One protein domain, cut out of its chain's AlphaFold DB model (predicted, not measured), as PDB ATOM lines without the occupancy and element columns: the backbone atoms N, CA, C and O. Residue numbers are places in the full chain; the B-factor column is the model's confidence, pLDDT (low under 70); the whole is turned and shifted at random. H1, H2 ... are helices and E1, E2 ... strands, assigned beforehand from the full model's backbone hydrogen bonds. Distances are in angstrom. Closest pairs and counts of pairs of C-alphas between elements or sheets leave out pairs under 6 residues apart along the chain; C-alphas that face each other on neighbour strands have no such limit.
ATOM      1  N   VAL A 246      70.961  35.104 225.327       60.44
ATOM      2  CA  VAL A 246      69.863  34.896 226.280       60.44
ATOM      3  C   VAL A 246      69.750  36.086 227.237       60.44
ATOM      4  O   VAL A 246      68.658  36.615 227.432       60.44
ATOM      5  N   HIS A 247      70.865  36.584 227.784       59.00
ATOM      6  CA  HIS A 247      70.851  37.766 228.656       59.00
ATOM      7  C   HIS A 247      70.444  39.051 227.913       59.00
ATOM      8  O   HIS A 247      69.678  39.856 228.443       59.00
ATOM      9  N   ARG A 248      70.920  39.262 226.677       64.94
ATOM     10  CA  ARG A 248      70.526  40.397 225.829       64.94
ATOM     11  C   ARG A 248      69.038  40.323 225.519       64.94
ATOM     12  O   ARG A 248      68.372  41.348 225.637       64.94
ATOM     13  N   ALA A 249      68.529  39.146 225.165       66.44
ATOM     14  CA  ALA A 249      67.109  38.925 224.925       66.44
ATOM     15  C   ALA A 249      66.282  39.213 226.189       66.44
ATOM     16  O   ALA A 249      65.338  39.999 226.129       66.44
ATOM     17  N   ALA A 250      66.690  38.687 227.348       67.19
ATOM     18  CA  ALA A 250      66.022  38.932 228.627       67.19
ATOM     19  C   ALA A 250      66.028  40.421 229.015       67.19
ATOM     20  O   ALA A 250      65.004  40.976 229.407       67.19
ATOM     21  N   ARG A 251      67.164  41.114 228.850       69.69
ATOM     22  CA  ARG A 251      67.273  42.552 229.132       69.69
ATOM     23  C   ARG A 251      66.447  43.393 228.161       69.69
ATOM     24  O   ARG A 251      65.818  44.358 228.588       69.69
ATOM     25  N   ALA A 252      66.459  43.057 226.873       74.88
ATOM     26  CA  ALA A 252      65.637  43.727 225.871       74.88
ATOM     27  C   ALA A 252      64.143  43.537 226.174       74.88
ATOM     28  O   ALA A 252      63.397  44.513 226.144       74.88
ATOM     29  N   SER A 253      63.740  42.322 226.557       77.25
ATOM     30  CA  SER A 253      62.381  41.995 226.993       77.25
ATOM     31  C   SER A 253      61.970  42.802 228.232       77.25
ATOM     32  O   SER A 253      60.982  43.528 228.177       77.25
ATOM     33  N   ALA A 254      62.782  42.819 229.295       76.50
ATOM     34  CA  ALA A 254      62.490  43.592 230.509       76.50
ATOM     35  C   ALA A 254      62.417  45.113 230.256       76.50
ATOM     36  O   ALA A 254      61.603  45.826 230.845       76.50
ATOM     37  N   LEU A 255      63.269  45.644 229.369       82.00
ATOM     38  CA  LEU A 255      63.207  47.050 228.955       82.00
ATOM     39  C   LEU A 255      61.942  47.351 228.142       82.00
ATOM     40  O   LEU A 255      61.342  48.410 228.345       82.00
ATOM     41  N   ARG A 256      61.548  46.438 227.245       85.19
ATOM     42  CA  ARG A 256      60.309  46.517 226.460       85.19
ATOM     43  C   ARG A 256      59.099  46.534 227.391       85.19
ATOM     44  O   ARG A 256      58.327  47.484 227.327       85.19
ATOM     45  N   GLU A 257      59.011  45.584 228.319       88.25
ATOM     46  CA  GLU A 257      57.938  45.488 229.314       88.25
ATOM     47  C   GLU A 257      57.831  46.765 230.155       88.25
ATOM     48  O   GLU A 257      56.777  47.393 230.218       88.25
ATOM     49  N   LYS A 258      58.949  47.243 230.716       89.88
ATOM     50  CA  LYS A 258      58.966  48.486 231.502       89.88
ATOM     51  C   LYS A 258      58.489  49.697 230.695       89.88
ATOM     52  O   LYS A 258      57.795  50.565 231.233       89.88
ATOM     53  N   LYS A 259      58.901  49.800 229.427       91.50
ATOM     54  CA  LYS A 259      58.491  50.891 228.532       91.50
ATOM     55  C   LYS A 259      57.000  50.789 228.195       91.50
ATOM     56  O   LYS A 259      56.323  51.816 228.258       91.50
ATOM     57  N   TYR A 260      56.495  49.584 227.943       92.25
ATOM     58  CA  TYR A 260      55.077  49.312 227.724       92.25
ATOM     59  C   TYR A 260      54.234  49.687 228.950       92.25
ATOM     60  O   TYR A 260      53.344  50.527 228.836       92.25
ATOM     61  N   SER A 261      54.563  49.182 230.147       92.69
ATOM     62  CA  SER A 261      53.812  49.489 231.375       92.69
ATOM     63  C   SER A 261      53.773  50.990 231.663       92.69
ATOM     64  O   SER A 261      52.737  51.528 232.054       92.69
ATOM     65  N   LYS A 262      54.893  51.693 231.440       94.19
ATOM     66  CA  LYS A 262      54.951  53.149 231.598       94.19
ATOM     67  C   LYS A 262      54.022  53.857 230.609       94.19
ATOM     68  O   LYS A 262      53.268  54.732 231.028       94.19
ATOM     69  N   ALA A 263      54.078  53.489 229.329       93.75
ATOM     70  CA  ALA A 263      53.250  54.090 228.291       93.75
ATOM     71  C   ALA A 263      51.756  53.821 228.536       93.75
ATOM     72  O   ALA A 263      50.952  54.749 228.482       93.75
ATOM     73  N   ARG A 264      51.387  52.596 228.926       93.62
ATOM     74  CA  ARG A 264      50.002  52.247 229.268       93.62
ATOM     75  C   ARG A 264      49.493  53.029 230.476       93.62
ATOM     76  O   ARG A 264      48.401  53.583 230.432       93.62
ATOM     77  N   ALA A 265      50.312  53.184 231.516       92.94
ATOM     78  CA  ALA A 265      49.973  54.023 232.665       92.94
ATOM     79  C   ALA A 265      49.838  55.517 232.310       92.94
ATOM     80  O   ALA A 265      49.149  56.250 233.017       92.94
ATOM     81  N   GLU A 266      50.531  56.005 231.276       92.00
ATOM     82  CA  GLU A 266      50.363  57.371 230.756       92.00
ATOM     83  C   GLU A 266      49.058  57.520 229.960       92.00
ATOM     84  O   GLU A 266      48.365  58.517 230.156       92.00
ATOM     85  N   ILE A 267      48.684  56.526 229.141       92.06
ATOM     86  CA  ILE A 267      47.382  56.494 228.450       92.06
ATOM     87  C   ILE A 267      46.245  56.486 229.474       92.06
ATOM     88  O   ILE A 267      45.391  57.365 229.425       92.06
ATOM     89  N   LEU A 268      46.264  55.562 230.440       91.12
ATOM     90  CA  LEU A 268      45.217  55.455 231.463       91.12
ATOM     91  C   LEU A 268      45.030  56.772 232.222       91.12
ATOM     92  O   LEU A 268      43.917  57.281 232.296       91.12
ATOM     93  N   ARG A 269      46.125  57.395 232.678       90.06
ATOM     94  CA  ARG A 269      46.065  58.699 233.360       90.06
ATOM     95  C   ARG A 269      45.485  59.814 232.492       90.06
ATOM     96  O   ARG A 269      44.807  60.687 233.019       90.06
ATOM     97  N   ALA A 270      45.763  59.811 231.188       86.25
ATOM     98  CA  ALA A 270      45.212  60.803 230.267       86.25
ATOM     99  C   ALA A 270      43.714  60.584 229.991       86.25
ATOM    100  O   ALA A 270      42.992  61.544 229.722       86.25
ATOM    101  N   VAL A 271      43.246  59.333 230.050       85.88
ATOM    102  CA  VAL A 271      41.851  58.967 229.775       85.88
ATOM    103  C   VAL A 271      40.968  59.075 231.024       85.88
ATOM    104  O   VAL A 271      39.837  59.530 230.906       85.88
ATOM    105  N   GLU A 272      41.469  58.725 232.213       84.31
ATOM    106  CA  GLU A 272      40.714  58.754 233.481       84.31
ATOM    107  C   GLU A 272      40.235  60.159 233.874       84.31
ATOM    108  O   GLU A 272      39.189  60.312 234.501       84.31
ATOM    109  N   SER A 273      40.985  61.204 233.518       70.56
ATOM    110  CA  SER A 273      40.715  62.573 233.974       70.56
ATOM    111  C   SER A 273      39.656  63.325 233.159       70.56
ATOM    112  O   SER A 273      39.513  64.536 233.336       70.56
ATOM    113  N   ARG A 274      38.950  62.665 232.234       79.44
ATOM    114  CA  ARG A 274      38.037  63.337 231.298       79.44
ATOM    115  C   ARG A 274      36.716  62.587 231.096       79.44
ATOM    116  O   ARG A 274      36.666  61.374 231.290       79.44
ATOM    117  N   PRO A 275      35.651  63.292 230.665       80.44
ATOM    118  CA  PRO A 275      34.434  62.651 230.179       80.44
ATOM    119  C   PRO A 275      34.755  61.698 229.025       80.44
ATOM    120  O   PRO A 275      35.605  62.012 228.188       80.44
ATOM    121  N   VAL A 276      34.070  60.553 228.978       81.69
ATOM    122  CA  VAL A 276      34.215  59.585 227.884       81.69
ATOM    123  C   VAL A 276      33.720  60.247 226.592       81.69
ATOM    124  O   VAL A 276      32.542  60.601 226.528       81.69
ATOM    125  N   PRO A 277      34.587  60.466 225.585       83.06
ATOM    126  CA  PRO A 277      34.162  61.037 224.314       83.06
ATOM    127  C   PRO A 277      33.281  60.035 223.561       83.06
ATOM    128  O   PRO A 277      33.525  58.832 223.632       83.06
ATOM    129  N   GLU A 278      32.302  60.512 222.799       88.94
ATOM    130  CA  GLU A 278      31.492  59.658 221.923       88.94
ATOM    131  C   GLU A 278      31.961  59.796 220.475       88.94
ATOM    132  O   GLU A 278      32.281  60.892 220.016       88.94
ATOM    133  N   LEU A 279      32.020  58.674 219.753       89.81
ATOM    134  CA  LEU A 279      32.286  58.692 218.317       89.81
ATOM    135  C   LEU A 279      31.136  59.383 217.581       89.81
ATOM    136  O   LEU A 279      29.969  59.227 217.942       89.81
ATOM    137  N   ASN A 280      31.468  60.098 216.508       88.25
ATOM    138  CA  ASN A 280      30.451  60.674 215.637       88.25
ATOM    139  C   ASN A 280      29.604  59.561 214.990       88.25
ATOM    140  O   ASN A 280      30.099  58.473 214.701       88.25
ATOM    141  N   ALA A 281      28.327  59.846 214.726       88.50
ATOM    142  CA  ALA A 281      27.387  58.868 214.169       88.50
ATOM    143  C   ALA A 281      27.763  58.376 212.757       88.50
ATOM    144  O   ALA A 281      27.334  57.304 212.339       88.50
ATOM    145  N   ASP A 282      28.549  59.159 212.021       90.25
ATOM    146  CA  ASP A 282      29.067  58.846 210.691       90.25
ATOM    147  C   ASP A 282      30.480  58.240 210.715       90.25
ATOM    148  O   ASP A 282      31.086  58.074 209.653       90.25
ATOM    149  N   ALA A 283      31.006  57.902 211.900       93.00
ATOM    150  CA  ALA A 283      32.330  57.315 212.035       93.00
ATOM    151  C   ALA A 283      32.420  55.975 211.292       93.00
ATOM    152  O   ALA A 283      31.580  55.086 211.454       93.00
ATOM    153  N   ARG A 284      33.473  55.826 210.488       94.88
ATOM    154  CA  ARG A 284      33.772  54.615 209.719       94.88
ATOM    155  C   ARG A 284      35.042  53.972 210.227       94.88
ATOM    156  O   ARG A 284      35.910  54.659 210.757       94.88
ATOM    157  N   GLU A 285      35.117  52.663 210.047       95.69
ATOM    158  CA  GLU A 285      36.321  51.890 210.295       95.69
ATOM    159  C   GLU A 285      37.261  51.955 209.096       95.69
ATOM    160  O   GLU A 285      36.843  51.796 207.949       95.69
ATOM    161  N   TRP A 286      38.539  52.105 209.407       97.44
ATOM    162  CA  TRP A 286      39.653  51.778 208.543       97.44
ATOM    163  C   TRP A 286      40.615  50.880 209.322       97.44
ATOM    164  O   TRP A 286      40.907  51.175 210.483       97.44
ATOM    165  N   SER A 287      41.123  49.807 208.721       95.62
ATOM    166  CA  SER A 287      42.076  48.909 209.376       95.62
ATOM    167  C   SER A 287      43.083  48.323 208.391       95.62
ATOM    168  O   SER A 287      42.772  48.109 207.220       95.62
ATOM    169  N   ALA A 288      44.307  48.093 208.870       94.38
ATOM    170  CA  ALA A 288      45.363  47.438 208.106       94.38
ATOM    171  C   ALA A 288      46.393  46.769 209.022       94.38
ATOM    172  O   ALA A 288      46.596  47.199 210.163       94.38
ATOM    173  N   SER A 289      47.075  45.763 208.472       93.06
ATOM    174  CA  SER A 289      48.219  45.101 209.096       93.06
ATOM    175  C   SER A 289      49.529  45.757 208.666       93.06
ATOM    176  O   SER A 289      49.676  46.169 207.510       93.06
ATOM    177  N   PHE A 290      50.468  45.863 209.601       91.12
ATOM    178  CA  PHE A 290      51.757  46.519 209.421       91.12
ATOM    179  C   PHE A 290      52.880  45.736 210.091       91.12
ATOM    180  O   PHE A 290      52.704  45.249 211.206       91.12
ATOM    181  N   ASP A 291      54.090  45.791 209.533       91.25
ATOM    182  CA  ASP A 291      55.280  45.571 210.358       91.25
ATOM    183  C   ASP A 291      55.368  46.684 211.426       91.25
ATOM    184  O   ASP A 291      55.012  47.844 211.180       91.25
ATOM    185  N   LEU A 292      55.921  46.405 212.610       85.69
ATOM    186  CA  LEU A 292      56.015  47.372 213.721       85.69
ATOM    187  C   LEU A 292      56.663  48.706 213.311       85.69
ATOM    188  O   LEU A 292      56.272  49.788 213.770       85.69
ATOM    189  N   GLY A 293      57.669  48.648 212.433       87.25
ATOM    190  CA  GLY A 293      58.320  49.837 211.884       87.25
ATOM    191  C   GLY A 293      57.374  50.691 211.037       87.25
ATOM    192  O   GLY A 293      57.425  51.925 211.091       87.25
ATOM    193  N   GLU A 294      56.488  50.053 210.285       91.62
ATOM    194  CA  GLU A 294      55.499  50.677 209.411       91.62
ATOM    195  C   GLU A 294      54.333  51.239 210.203       91.62
ATOM    196  O   GLU A 294      54.033  52.423 210.043       91.62
ATOM    197  N   GLY A 295      53.796  50.472 211.155       90.50
ATOM    198  CA  GLY A 295      52.762  50.929 212.080       90.50
ATOM    199  C   GLY A 295      53.209  52.181 212.838       90.50
ATOM    200  O   GLY A 295      52.479  53.167 212.948       90.50
ATOM    201  N   LYS A 296      54.482  52.242 213.252       89.88
ATOM    202  CA  LYS A 296      55.070  53.448 213.859       89.88
ATOM    203  C   LYS A 296      55.124  54.641 212.900       89.88
ATOM    204  O   LYS A 296      54.907  55.784 213.321       89.88
ATOM    205  N   ARG A 297      55.463  54.422 211.623       92.81
ATOM    206  CA  ARG A 297      55.461  55.488 210.602       92.81
ATOM    207  C   ARG A 297      54.038  55.975 210.333       92.81
ATOM    208  O   ARG A 297      53.846  57.195 210.282       92.81
ATOM    209  N   PHE A 298      53.082  55.054 210.242       95.00
ATOM    210  CA  PHE A 298      51.664  55.330 210.068       95.00
ATOM    211  C   PHE A 298      51.118  56.169 211.225       95.00
ATOM    212  O   PHE A 298      50.683  57.295 211.004       95.00
ATOM    213  N   LEU A 299      51.269  55.720 212.476       93.31
ATOM    214  CA  LEU A 299      50.799  56.454 213.658       93.31
ATOM    215  C   LEU A 299      51.428  57.843 213.779       93.31
ATOM    216  O   LEU A 299      50.773  58.796 214.200       93.31
ATOM    217  N   ARG A 300      52.690  58.010 213.366       93.94
ATOM    218  CA  ARG A 300      53.332  59.332 213.313       93.94
ATOM    219  C   ARG A 300      52.739  60.226 212.222       93.94
ATOM    220  O   ARG A 300      52.717  61.449 212.380       93.94
ATOM    221  N   ALA A 301      52.346  59.664 211.084       94.69
ATOM    222  CA  ALA A 301      51.665  60.406 210.029       94.69
ATOM    223  C   ALA A 301      50.242  60.784 210.463       94.69
ATOM    224  O   ALA A 301      49.876  61.951 210.349       94.69
ATOM    225  N   LEU A 302      49.513  59.836 211.055       94.06
ATOM    226  CA  LEU A 302      48.178  60.025 211.608       94.06
ATOM    227  C   LEU A 302      48.170  61.104 212.695       94.06
ATOM    228  O   LEU A 302      47.403  62.054 212.608       94.06
ATOM    229  N   ASN A 303      49.102  61.044 213.648       93.50
ATOM    230  CA  ASN A 303      49.264  62.060 214.689       93.50
ATOM    231  C   ASN A 303      49.455  63.471 214.094       93.50
ATOM    232  O   ASN A 303      48.724  64.398 214.433       93.50
ATOM    233  N   ARG A 304      50.376  63.622 213.131       93.44
ATOM    234  CA  ARG A 304      50.621  64.911 212.456       93.44
ATOM    235  C   ARG A 304      49.413  65.424 211.676       93.44
ATOM    236  O   ARG A 304      49.285  66.633 211.512       93.44
ATOM    237  N   LYS A 305      48.586  64.521 211.149       94.69
ATOM    238  CA  LYS A 305      47.396  64.870 210.377       94.69
ATOM    239  C   LYS A 305      46.238  65.285 211.278       94.69
ATOM    240  O   LYS A 305      45.589  66.276 210.969       94.69
ATOM    241  N   LEU A 306      45.970  64.508 212.322       93.25
ATOM    242  CA  LEU A 306      44.775  64.640 213.151       93.25
ATOM    243  C   LEU A 306      44.901  65.720 214.227       93.25
ATOM    244  O   LEU A 306      43.887  66.287 214.626       93.25
ATOM    245  N   GLY A 307      46.115  66.012 214.698       92.06
ATOM    246  CA  GLY A 307      46.315  67.057 215.695       92.06
ATOM    247  C   GLY A 307      45.644  66.738 217.037       92.06
ATOM    248  O   GLY A 307      45.660  65.593 217.499       92.06
ATOM    249  N   GLY A 308      45.112  67.766 217.702       90.56
ATOM    250  CA  GLY A 308      44.469  67.642 219.013       90.56
ATOM    251  C   GLY A 308      45.325  66.934 220.071       90.56
ATOM    252  O   GLY A 308      46.515  67.223 220.247       90.56
ATOM    253  N   GLU A 309      44.725  65.979 220.780       90.38
ATOM    254  CA  GLU A 309      45.368  65.243 221.877       90.38
ATOM    255  C   GLU A 309      46.534  64.352 221.422       90.38
ATOM    256  O   GLU A 309      47.441  64.057 222.210       90.38
ATOM    257  N   LEU A 310      46.565  63.957 220.145       90.56
ATOM    258  CA  LEU A 310      47.657  63.152 219.599       90.56
ATOM    259  C   LEU A 310      48.967  63.943 219.532       90.56
ATOM    260  O   LEU A 310      50.037  63.368 219.747       90.56
ATOM    261  N   SER A 311      48.905  65.265 219.358       89.81
ATOM    262  CA  SER A 311      50.096  66.130 219.344       89.81
ATOM    263  C   SER A 311      50.845  66.153 220.686       89.81
ATOM    264  O   SER A 311      52.005  66.567 220.759       89.81
ATOM    265  N   GLY A 312      50.180  65.732 221.766       88.12
ATOM    266  CA  GLY A 312      50.675  65.801 223.133       88.12
ATOM    267  C   GLY A 312      51.323  64.511 223.660       88.12
ATOM    268  O   GLY A 312      51.786  63.650 222.905       88.12
ATOM    269  N   PRO A 313      51.379  64.367 224.998       90.06
ATOM    270  CA  PRO A 313      51.865  63.157 225.661       90.06
ATOM    271  C   PRO A 313      51.094  61.891 225.266       90.06
ATOM    272  O   PRO A 313      51.709  60.835 225.145       90.06
ATOM    273  N   LEU A 314      49.787  61.999 225.000       90.50
ATOM    274  CA  LEU A 314      48.941  60.854 224.662       90.50
ATOM    275  C   LEU A 314      49.377  60.174 223.359       90.50
ATOM    276  O   LEU A 314      49.588  58.965 223.345       90.50
ATOM    277  N   GLY A 315      49.612  60.934 222.283       91.12
ATOM    278  CA  GLY A 315      50.102  60.342 221.034       91.12
ATOM    279  C   GLY A 315      51.514  59.759 221.152       91.12
ATOM    280  O   GLY A 315      51.825  58.767 220.494       91.12
ATOM    281  N   LYS A 316      52.374  60.317 222.023       92.25
ATOM    282  CA  LYS A 316      53.689  59.717 222.333       92.25
ATOM    283  C   LYS A 316      53.548  58.385 223.065       92.25
ATOM    284  O   LYS A 316      54.261  57.442 222.722       92.25
ATOM    285  N   ALA A 317      52.640  58.309 224.035       93.06
ATOM    286  CA  ALA A 317      52.356  57.085 224.770       93.06
ATOM    287  C   ALA A 317      51.762  56.011 223.845       93.06
ATOM    288  O   ALA A 317      52.257  54.890 223.849       93.06
ATOM    289  N   LEU A 318      50.817  56.372 222.969       92.38
ATOM    290  CA  LEU A 318      50.229  55.471 221.970       92.38
ATOM    291  C   LEU A 318      51.286  54.852 221.043       92.38
ATOM    292  O   LEU A 318      51.365  53.634 220.917       92.38
ATOM    293  N   MET A 319      52.161  55.677 220.453       91.88
ATOM    294  CA  MET A 319      53.270  55.172 219.628       91.88
ATOM    295  C   MET A 319      54.203  54.246 220.419       91.88
ATOM    296  O   MET A 319      54.739  53.290 219.867       91.88
ATOM    297  N   SER A 320      54.431  54.549 221.702       92.12
ATOM    298  CA  SER A 320      55.265  53.714 222.563       92.12
ATOM    299  C   SER A 320      54.598  52.381 222.885       92.12
ATOM    300  O   SER A 320      55.311  51.385 222.950       92.12
ATOM    301  N   VAL A 321      53.277  52.347 223.089       92.31
ATOM    302  CA  VAL A 321      52.532  51.104 223.317       92.31
ATOM    303  C   VAL A 321      52.644  50.203 222.099       92.31
ATOM    304  O   VAL A 321      53.166  49.110 222.245       92.31
ATOM    305  N   VAL A 322      52.315  50.690 220.903       88.75
ATOM    306  CA  VAL A 322      52.400  49.877 219.678       88.75
ATOM    307  C   VAL A 322      53.812  49.332 219.435       88.75
ATOM    308  O   VAL A 322      53.977  48.187 219.052       88.75
ATOM    309  N   GLU A 323      54.859  50.101 219.745       88.62
ATOM    310  CA  GLU A 323      56.249  49.638 219.605       88.62
ATOM    311  C   GLU A 323      56.662  48.568 220.635       88.62
ATOM    312  O   GLU A 323      57.656  47.871 220.435       88.62
ATOM    313  N   THR A 324      55.983  48.484 221.781       90.62
ATOM    314  CA  THR A 324      56.468  47.692 222.925       90.62
ATOM    315  C   THR A 324      55.476  46.698 223.494       90.62
ATOM    316  O   THR A 324      55.878  45.888 224.327       90.62
ATOM    317  N   ALA A 325      54.233  46.712 223.030       87.94
ATOM    318  CA  ALA A 325      53.181  45.830 223.490       87.94
ATOM    319  C   ALA A 325      53.577  44.351 223.346       87.94
ATOM    320  O   ALA A 325      54.333  44.005 222.430       87.94
ATOM    321  N   PRO A 326      53.186  43.495 224.304       88.75
ATOM    322  CA  PRO A 326      53.422  42.062 224.206       88.75
ATOM    323  C   PRO A 326      52.572  41.453 223.085       88.75
ATOM    324  O   PRO A 326      51.612  42.064 222.624       88.75
ATOM    325  N   LYS A 327      52.938  40.240 222.663       88.12
ATOM    326  CA  LYS A 327      52.102  39.442 221.764       88.12
ATOM    327  C   LYS A 327      50.700  39.266 222.371       88.12
ATOM    328  O   LYS A 327      50.589  39.126 223.590       88.12
ATOM    329  N   ASP A 328      49.685  39.251 221.512       88.25
ATOM    330  CA  ASP A 328      48.265  39.102 221.836       88.25
ATOM    331  C   ASP A 328      47.686  40.289 222.642       88.25
ATOM    332  O   ASP A 328      46.606  40.185 223.223       88.25
ATOM    333  N   ASP A 329      48.391  41.431 222.702       90.94
ATOM    334  CA  ASP A 329      47.853  42.669 223.280       90.94
ATOM    335  C   ASP A 329      46.855  43.316 222.312       90.94
ATOM    336  O   ASP A 329      47.203  43.640 221.175       90.94
ATOM    337  N   GLU A 330      45.634  43.544 222.795       92.94
ATOM    338  CA  GLU A 330      44.572  44.269 222.100       92.94
ATOM    339  C   GLU A 330      44.048  45.384 223.002       92.94
ATOM    340  O   GLU A 330      43.687  45.144 224.160       92.94
ATOM    341  N   ASP A 331      43.989  46.610 222.490       93.38
ATOM    342  CA  ASP A 331      43.348  47.712 223.205       93.38
ATOM    343  C   ASP A 331      43.014  48.868 222.251       93.38
ATOM    344  O   ASP A 331      43.386  48.885 221.074       93.38
ATOM    345  N   HIS A 332      42.312  49.876 222.766       93.50
ATOM    346  CA  HIS A 332      42.022  51.091 222.018       93.50
ATOM    347  C   HIS A 332      41.973  52.338 222.894       93.50
ATOM    348  O   HIS A 332      41.775  52.301 224.106       93.50
ATOM    349  N   VAL A 333      42.095  53.490 222.242       93.38
ATOM    350  CA  VAL A 333      41.914  54.797 222.862       93.38
ATOM    351  C   VAL A 333      41.022  55.676 221.994       93.38
ATOM    352  O   VAL A 333      41.185  55.753 220.779       93.38
ATOM    353  N   LEU A 334      40.069  56.358 222.624       93.69
ATOM    354  CA  LEU A 334      39.314  57.445 222.002       93.69
ATOM    355  C   LEU A 334      40.108  58.739 222.162       93.69
ATOM    356  O   LEU A 334      40.597  59.011 223.250       93.69
ATOM    357  N   VAL A 335      40.259  59.545 221.121       92.19
ATOM    358  CA  VAL A 335      41.031  60.792 221.159       92.19
ATOM    359  C   VAL A 335      40.252  61.932 220.523       92.19
ATOM    360  O   VAL A 335      39.629  61.757 219.480       92.19
ATOM    361  N   ASN A 336      40.298  63.106 221.146       92.44
ATOM    362  CA  ASN A 336      39.780  64.340 220.571       92.44
ATOM    363  C   ASN A 336      40.818  64.907 219.604       92.44
ATOM    364  O   ASN A 336      41.947  65.232 219.990       92.44
ATOM    365  N   THR A 337      40.425  65.024 218.343       93.56
ATOM    366  CA  THR A 337      41.275  65.500 217.253       93.56
ATOM    367  C   THR A 337      40.656  66.720 216.586       93.56
ATOM    368  O   THR A 337      39.502  67.068 216.849       93.56
ATOM    369  N   ASP A 338      41.390  67.335 215.664       93.38
ATOM    370  CA  ASP A 338      40.882  68.445 214.854       93.38
ATOM    371  C   ASP A 338      39.761  67.993 213.886       93.38
ATOM    372  O   ASP A 338      39.074  68.823 213.296       93.38
ATOM    373  N   PHE A 339      39.548  66.675 213.750       92.44
ATOM    374  CA  PHE A 339      38.520  66.027 212.924       92.44
ATOM    375  C   PHE A 339      37.400  65.387 213.769       92.44
ATOM    376  O   PHE A 339      36.624  64.575 213.268       92.44
ATOM    377  N   GLY A 340      37.312  65.736 215.057       92.19
ATOM    378  CA  GLY A 340      36.368  65.147 216.006       92.19
ATOM    379  C   GLY A 340      36.958  63.977 216.793       92.19
ATOM    380  O   GLY A 340      38.180  63.812 216.878       92.19
ATOM    381  N   VAL A 341      36.086  63.187 217.422       94.69
ATOM    382  CA  VAL A 341      36.499  62.020 218.211       94.69
ATOM    383  C   VAL A 341      36.898  60.886 217.274       94.69
ATOM    384  O   VAL A 341      36.128  60.490 216.402       94.69
ATOM    385  N   VAL A 342      38.096  60.343 217.486       95.75
ATOM    386  CA  VAL A 342      38.640  59.209 216.732       95.75
ATOM    387  C   VAL A 342      38.993  58.089 217.705       95.75
ATOM    388  O   VAL A 342      39.640  58.333 218.717       95.75
ATOM    389  N   ARG A 343      38.602  56.850 217.412       95.75
ATOM    390  CA  ARG A 343      39.110  55.658 218.101       95.75
ATOM    391  C   ARG A 343      40.335  55.161 217.358       95.75
ATOM    392  O   ARG A 343      40.247  54.910 216.163       95.75
ATOM    393  N   ILE A 344      41.441  54.979 218.058       95.88
ATOM    394  CA  ILE A 344      42.620  54.299 217.527       95.88
ATOM    395  C   ILE A 344      42.836  53.070 218.386       95.88
ATOM    396  O   ILE A 344      43.029  53.200 219.594       95.88
ATOM    397  N   GLY A 345      42.789  51.898 217.776       94.62
ATOM    398  CA  GLY A 345      43.130  50.660 218.450       94.62
ATOM    399  C   GLY A 345      44.195  49.874 217.717       94.62
ATOM    400  O   GLY A 345      44.587  50.206 216.594       94.62
ATOM    401  N   TRP A 346      44.716  48.891 218.433       94.38
ATOM    402  CA  TRP A 346      45.806  48.046 217.991       94.38
ATOM    403  C   TRP A 346      45.568  46.608 218.427       94.38
ATOM    404  O   TRP A 346      44.981  46.366 219.482       94.38
ATOM    405  N   PHE A 347      46.081  45.680 217.630       94.19
ATOM    406  CA  PHE A 347      46.221  44.275 217.975       94.19
ATOM    407  C   PHE A 347      47.619  43.794 217.573       94.19
ATOM    408  O   PHE A 347      48.075  44.055 216.460       94.19
ATOM    409  N   ILE A 348      48.328  43.148 218.495       90.81
ATOM    410  CA  ILE A 348      49.684  42.634 218.274       90.81
ATOM    411  C   ILE A 348      49.613  41.132 217.986       90.81
ATOM    412  O   ILE A 348      49.612  40.329 218.920       90.81
ATOM    413  N   ASP A 349      49.568  40.755 216.707       77.25
ATOM    414  CA  ASP A 349      49.469  39.346 216.287       77.25
ATOM    415  C   ASP A 349      50.766  38.560 216.586       77.25
ATOM    416  O   ASP A 349      50.745  37.433 217.095       77.25
ATOM    417  N   ASP A 350      51.938  39.176 216.378       81.38
ATOM    418  CA  ASP A 350      53.234  38.596 216.747       81.38
ATOM    419  C   ASP A 350      54.271  39.628 217.249       81.38
ATOM    420  O   ASP A 350      53.955  40.736 217.669       81.38
ATOM    421  N   VAL A 351      55.548  39.235 217.327       75.06
ATOM    422  CA  VAL A 351      56.623  40.101 217.846       75.06
ATOM    423  C   VAL A 351      57.061  41.209 216.881       75.06
ATOM    424  O   VAL A 351      57.798  42.099 217.322       75.06
ATOM    425  N   GLU A 352      56.631  41.154 215.621       82.12
ATOM    426  CA  GLU A 352      57.064  41.977 214.486       82.12
ATOM    427  C   GLU A 352      55.914  42.673 213.743       82.12
ATOM    428  O   GLU A 352      56.185  43.658 213.053       82.12
ATOM    429  N   THR A 353      54.659  42.267 213.944       89.06
ATOM    430  CA  THR A 353      53.475  42.824 213.276       89.06
ATOM    431  C   THR A 353      52.505  43.521 214.238       89.06
ATOM    432  O   THR A 353      52.472  43.269 215.444       89.06
ATOM    433  N   VAL A 354      51.730  44.463 213.701       92.12
ATOM    434  CA  VAL A 354      50.635  45.147 214.391       92.12
ATOM    435  C   VAL A 354      49.499  45.438 213.421       92.12
ATOM    436  O   VAL A 354      49.691  46.091 212.396       92.12
ATOM    437  N   ASP A 355      48.295  45.046 213.808       94.50
ATOM    438  CA  ASP A 355      47.075  45.506 213.169       94.50
ATOM    439  C   ASP A 355      46.644  46.811 213.826       94.50
ATOM    440  O   ASP A 355      46.503  46.900 215.048       94.50
ATOM    441  N   VAL A 356      46.447  47.852 213.021       93.81
ATOM    442  CA  VAL A 356      45.954  49.147 213.495       93.81
ATOM    443  C   VAL A 356      44.578  49.378 212.905       93.81
ATOM    444  O   VAL A 356      44.403  49.318 211.690       93.81
ATOM    445  N   TYR A 357      43.616  49.716 213.760       95.50
ATOM    446  CA  TYR A 357      42.283  50.130 213.343       95.50
ATOM    447  C   TYR A 357      41.976  51.542 213.832       95.50
ATOM    448  O   TYR A 357      42.273  51.938 214.961       95.50
ATOM    449  N   VAL A 358      41.371  52.328 212.950       96.06
ATOM    450  CA  VAL A 358      41.006  53.721 213.163       96.06
ATOM    451  C   VAL A 358      39.515  53.851 212.891       96.06
ATOM    452  O   VAL A 358      39.059  53.535 211.799       96.06
ATOM    453  N   PHE A 359      38.749  54.327 213.872       96.56
ATOM    454  CA  PHE A 359      37.364  54.736 213.653       96.56
ATOM    455  C   PHE A 359      37.254  56.245 213.773       96.56
ATOM    456  O   PHE A 359      37.549  56.798 214.830       96.56
ATOM    457  N   GLY A 360      36.801  56.914 212.722       95.69
ATOM    458  CA  GLY A 360      36.664  58.367 212.715       95.69
ATOM    459  C   GLY A 360      35.848  58.867 211.534       95.69
ATOM    460  O   GLY A 360      35.276  58.075 210.786       95.69
ATOM    461  N   ALA A 361      35.800  60.190 211.370       94.38
ATOM    462  CA  ALA A 361      35.143  60.823 210.230       94.38
ATOM    463  C   ALA A 361      35.700  60.291 208.887       94.38
ATOM    464  O   ALA A 361      36.867  59.872 208.841       94.38
ATOM    465  N   PRO A 362      34.921  60.318 207.790       94.62
ATOM    466  CA  PRO A 362      35.357  59.826 206.481       94.62
ATOM    467  C   PRO A 362      36.731  60.354 206.041       94.62
ATOM    468  O   PRO A 362      37.547  59.595 205.529       94.62
ATOM    469  N   GLU A 363      37.053  61.612 206.341       94.31
ATOM    470  CA  GLU A 363      38.331  62.243 206.006       94.31
ATOM    471  C   GLU A 363      39.541  61.585 206.692       94.31
ATOM    472  O   GLU A 363      40.660  61.644 206.169       94.31
ATOM    473  N   VAL A 364      39.335  60.977 207.864       94.88
ATOM    474  CA  VAL A 364      40.360  60.221 208.597       94.88
ATOM    475  C   VAL A 364      40.629  58.885 207.906       94.88
ATOM    476  O   VAL A 364      41.791  58.501 207.750       94.88
ATOM    477  N   CYS A 365      39.573  58.213 207.446       94.94
ATOM    478  CA  CYS A 365      39.677  56.964 206.690       94.94
ATOM    479  C   CYS A 365      40.345  57.217 205.334       94.94
ATOM    480  O   CYS A 365      41.374  56.615 205.045       94.94
ATOM    481  N   ASP A 366      39.887  58.229 204.587       95.88
ATOM    482  CA  ASP A 366      40.465  58.618 203.295       95.88
ATOM    483  C   ASP A 366      41.952  58.988 203.401       95.88
ATOM    484  O   ASP A 366      42.722  58.847 202.448       95.88
ATOM    485  N   PHE A 367      42.369  59.581 204.523       96.38
ATOM    486  CA  PHE A 367      43.784  59.840 204.779       96.38
ATOM    487  C   PHE A 367      44.557  58.539 205.004       96.38
ATOM    488  O   PHE A 367      45.668  58.405 204.489       96.38
ATOM    489  N   SER A 368      43.984  57.622 205.779       96.50
ATOM    490  CA  SER A 368      44.623  56.362 206.143       96.50
ATOM    491  C   SER A 368      44.797  55.461 204.921       96.50
ATOM    492  O   SER A 368      45.916  55.013 204.678       96.50
ATOM    493  N   ASP A 369      43.763  55.343 204.081       95.75
ATOM    494  CA  ASP A 369      43.818  54.652 202.787       95.75
ATOM    495  C   ASP A 369      44.919  55.222 201.892       95.75
ATOM    496  O   ASP A 369      45.853  54.519 201.517       95.75
ATOM    497  N   ARG A 370      44.896  56.536 201.632       95.69
ATOM    498  CA  ARG A 370      45.904  57.180 200.774       95.69
ATOM    499  C   ARG A 370      47.321  57.054 201.317       95.69
ATOM    500  O   ARG A 370      48.281  57.051 200.545       95.69
ATOM    501  N   TRP A 371      47.487  57.042 202.639       96.19
ATOM    502  CA  TRP A 371      48.795  56.815 203.237       96.19
ATOM    503  C   TRP A 371      49.241  55.372 203.013       96.19
ATOM    504  O   TRP A 371      50.383  55.164 202.606       96.19
ATOM    505  N   TYR A 372      48.360  54.405 203.252       93.94
ATOM    506  CA  TYR A 372      48.651  52.988 203.085       93.94
ATOM    507  C   TYR A 372      48.995  52.653 201.632       93.94
ATOM    508  O   TYR A 372      50.088  52.156 201.368       93.94
ATOM    509  N   GLU A 373      48.140  53.047 200.686       93.69
ATOM    510  CA  GLU A 373      48.356  52.852 199.247       93.69
ATOM    511  C   GLU A 373      49.714  53.397 198.795       93.69
ATOM    512  O   GLU A 373      50.450  52.741 198.074       93.69
ATOM    513  N   LYS A 374      50.087  54.588 199.272       93.31
ATOM    514  CA  LYS A 374      51.328  55.254 198.865       93.31
ATOM    515  C   LYS A 374      52.603  54.642 199.460       93.31
ATOM    516  O   LYS A 374      53.684  54.883 198.926       93.31
ATOM    517  N   ASN A 375      52.526  54.010 200.630       91.00
ATOM    518  CA  ASN A 375      53.723  53.624 201.390       91.00
ATOM    519  C   ASN A 375      53.895  52.113 201.547       91.00
ATOM    520  O   ASN A 375      54.993  51.710 201.927       91.00
ATOM    521  N   ILE A 376      52.840  51.327 201.314       87.25
ATOM    522  CA  ILE A 376      52.799  49.887 201.597       87.25
ATOM    523  C   ILE A 376      52.349  49.072 200.381       87.25
ATOM    524  O   ILE A 376      52.905  48.012 200.135       87.25
ATOM    525  N   ALA A 377      51.351  49.540 199.625       73.31
ATOM    526  CA  ALA A 377      50.695  48.735 198.588       73.31
ATOM    527  C   ALA A 377      51.478  48.595 197.258       73.31
ATOM    528  O   ALA A 377      50.908  48.074 196.298       73.31
ATOM    529  N   ASP A 378      52.742  49.039 197.210       53.22
ATOM    530  CA  ASP A 378      53.642  48.939 196.046       53.22
ATOM    531  C   ASP A 378      54.665  47.798 196.188       53.22
ATOM    532  O   ASP A 378      55.533  47.878 197.093       53.22
TER     533      ASP A 378
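AT A GLANCE: This is residues 246 to 378 of the 378 residues of an uncharacterized protein of Microbacterium sp. T32 (UniProt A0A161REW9). A twisted sheet of four strands has three helices, H4, H2 and H5, layered over one of its faces, while the other face is bare of named helices. The long helix H1 packs on H4 and only grazes the sheet, and its residues 246 to 252 stick out free. The printed part has 133 residues with five named helices and four named strands, in the order H1 E1 H2 H3 H4 E2 E3 E4 H5; the sheet runs E1 E4 E3 E2, antiparallel, and the class is mixed, helices and strands. The whole is compact, with a radius of gyration of the C-alphas of 14.8 A, and its flat outline spans 49 by 42 by 22 A.

HOW THE PARTS SIT: Start at edge strand E1, residues 284 to 291, the antiparallel neighbour of E4, residues 353 to 360; N 286 and O 358 are within hydrogen-bond range at 2.8 A. E4 is the antiparallel neighbour of E3, residues 340 to 347, with N 345 and O 357 2.9 A apart. E3 is that of edge strand E2, residues 330 to 337, with N 333 and O 344 2.8 A apart. E2, E3 and E4 make a meander, each strand the antiparallel neighbour of the one before, in two hairpins. Two layers form with H2, residues 292 to 306, H4, residues 313 to 324, and H5, residues 362 to 375, on the same face. H5 lies over E1 and E4 at a height over the sheet of 9.6 A; its closest C-alphas to E1 are Cys 365 and Trp 286, 5.5 A. H2, the hub, touches H4 at a shallow tilt of 16 degrees, opposite ways, closest at C-alphas Lys 296 and Met 319, 6.3 A. It touches H5 at a steep tilt of 40 degrees, closest at C-alphas Leu 302 and Ser 368, 7.5 A. With residues 303 to 304 alone, H2 touches H3, residues 308 to 311, only at the corner; their C-alphas 303 and 310 are closest, 5.3 A. H1, residues 246 to 272, touches H4 at a shallow tilt of 32 degrees, closest at C-alphas Ala 263 and Ala 317, 4.7 A. In H1, H2, H4 and H5 every O i to N i+4 pair is within hydrogen-bond range; H3 is too short for one.

IN THESE COORDINATES: Find C-alpha 284 at (33.772, 54.615, 209.719), where E1 begins its 23.3 A. H1 starts at C-alpha 246, (69.863, 34.896, 226.280), and runs 38.4 A. H5 ends at C-alpha 375, (53.723, 53.624, 201.390), after 20.0 A; H2 spans 20.6 A.

THE WHOLE: The C-alphas farthest apart are those of His 247 and Ala 281, 50.4 A. The printed part has no cut, and the link from H1 to E1 is long, with 11 residues. Confidence is under 70 at residues 246 to 251 and at residue 378, the chain's last.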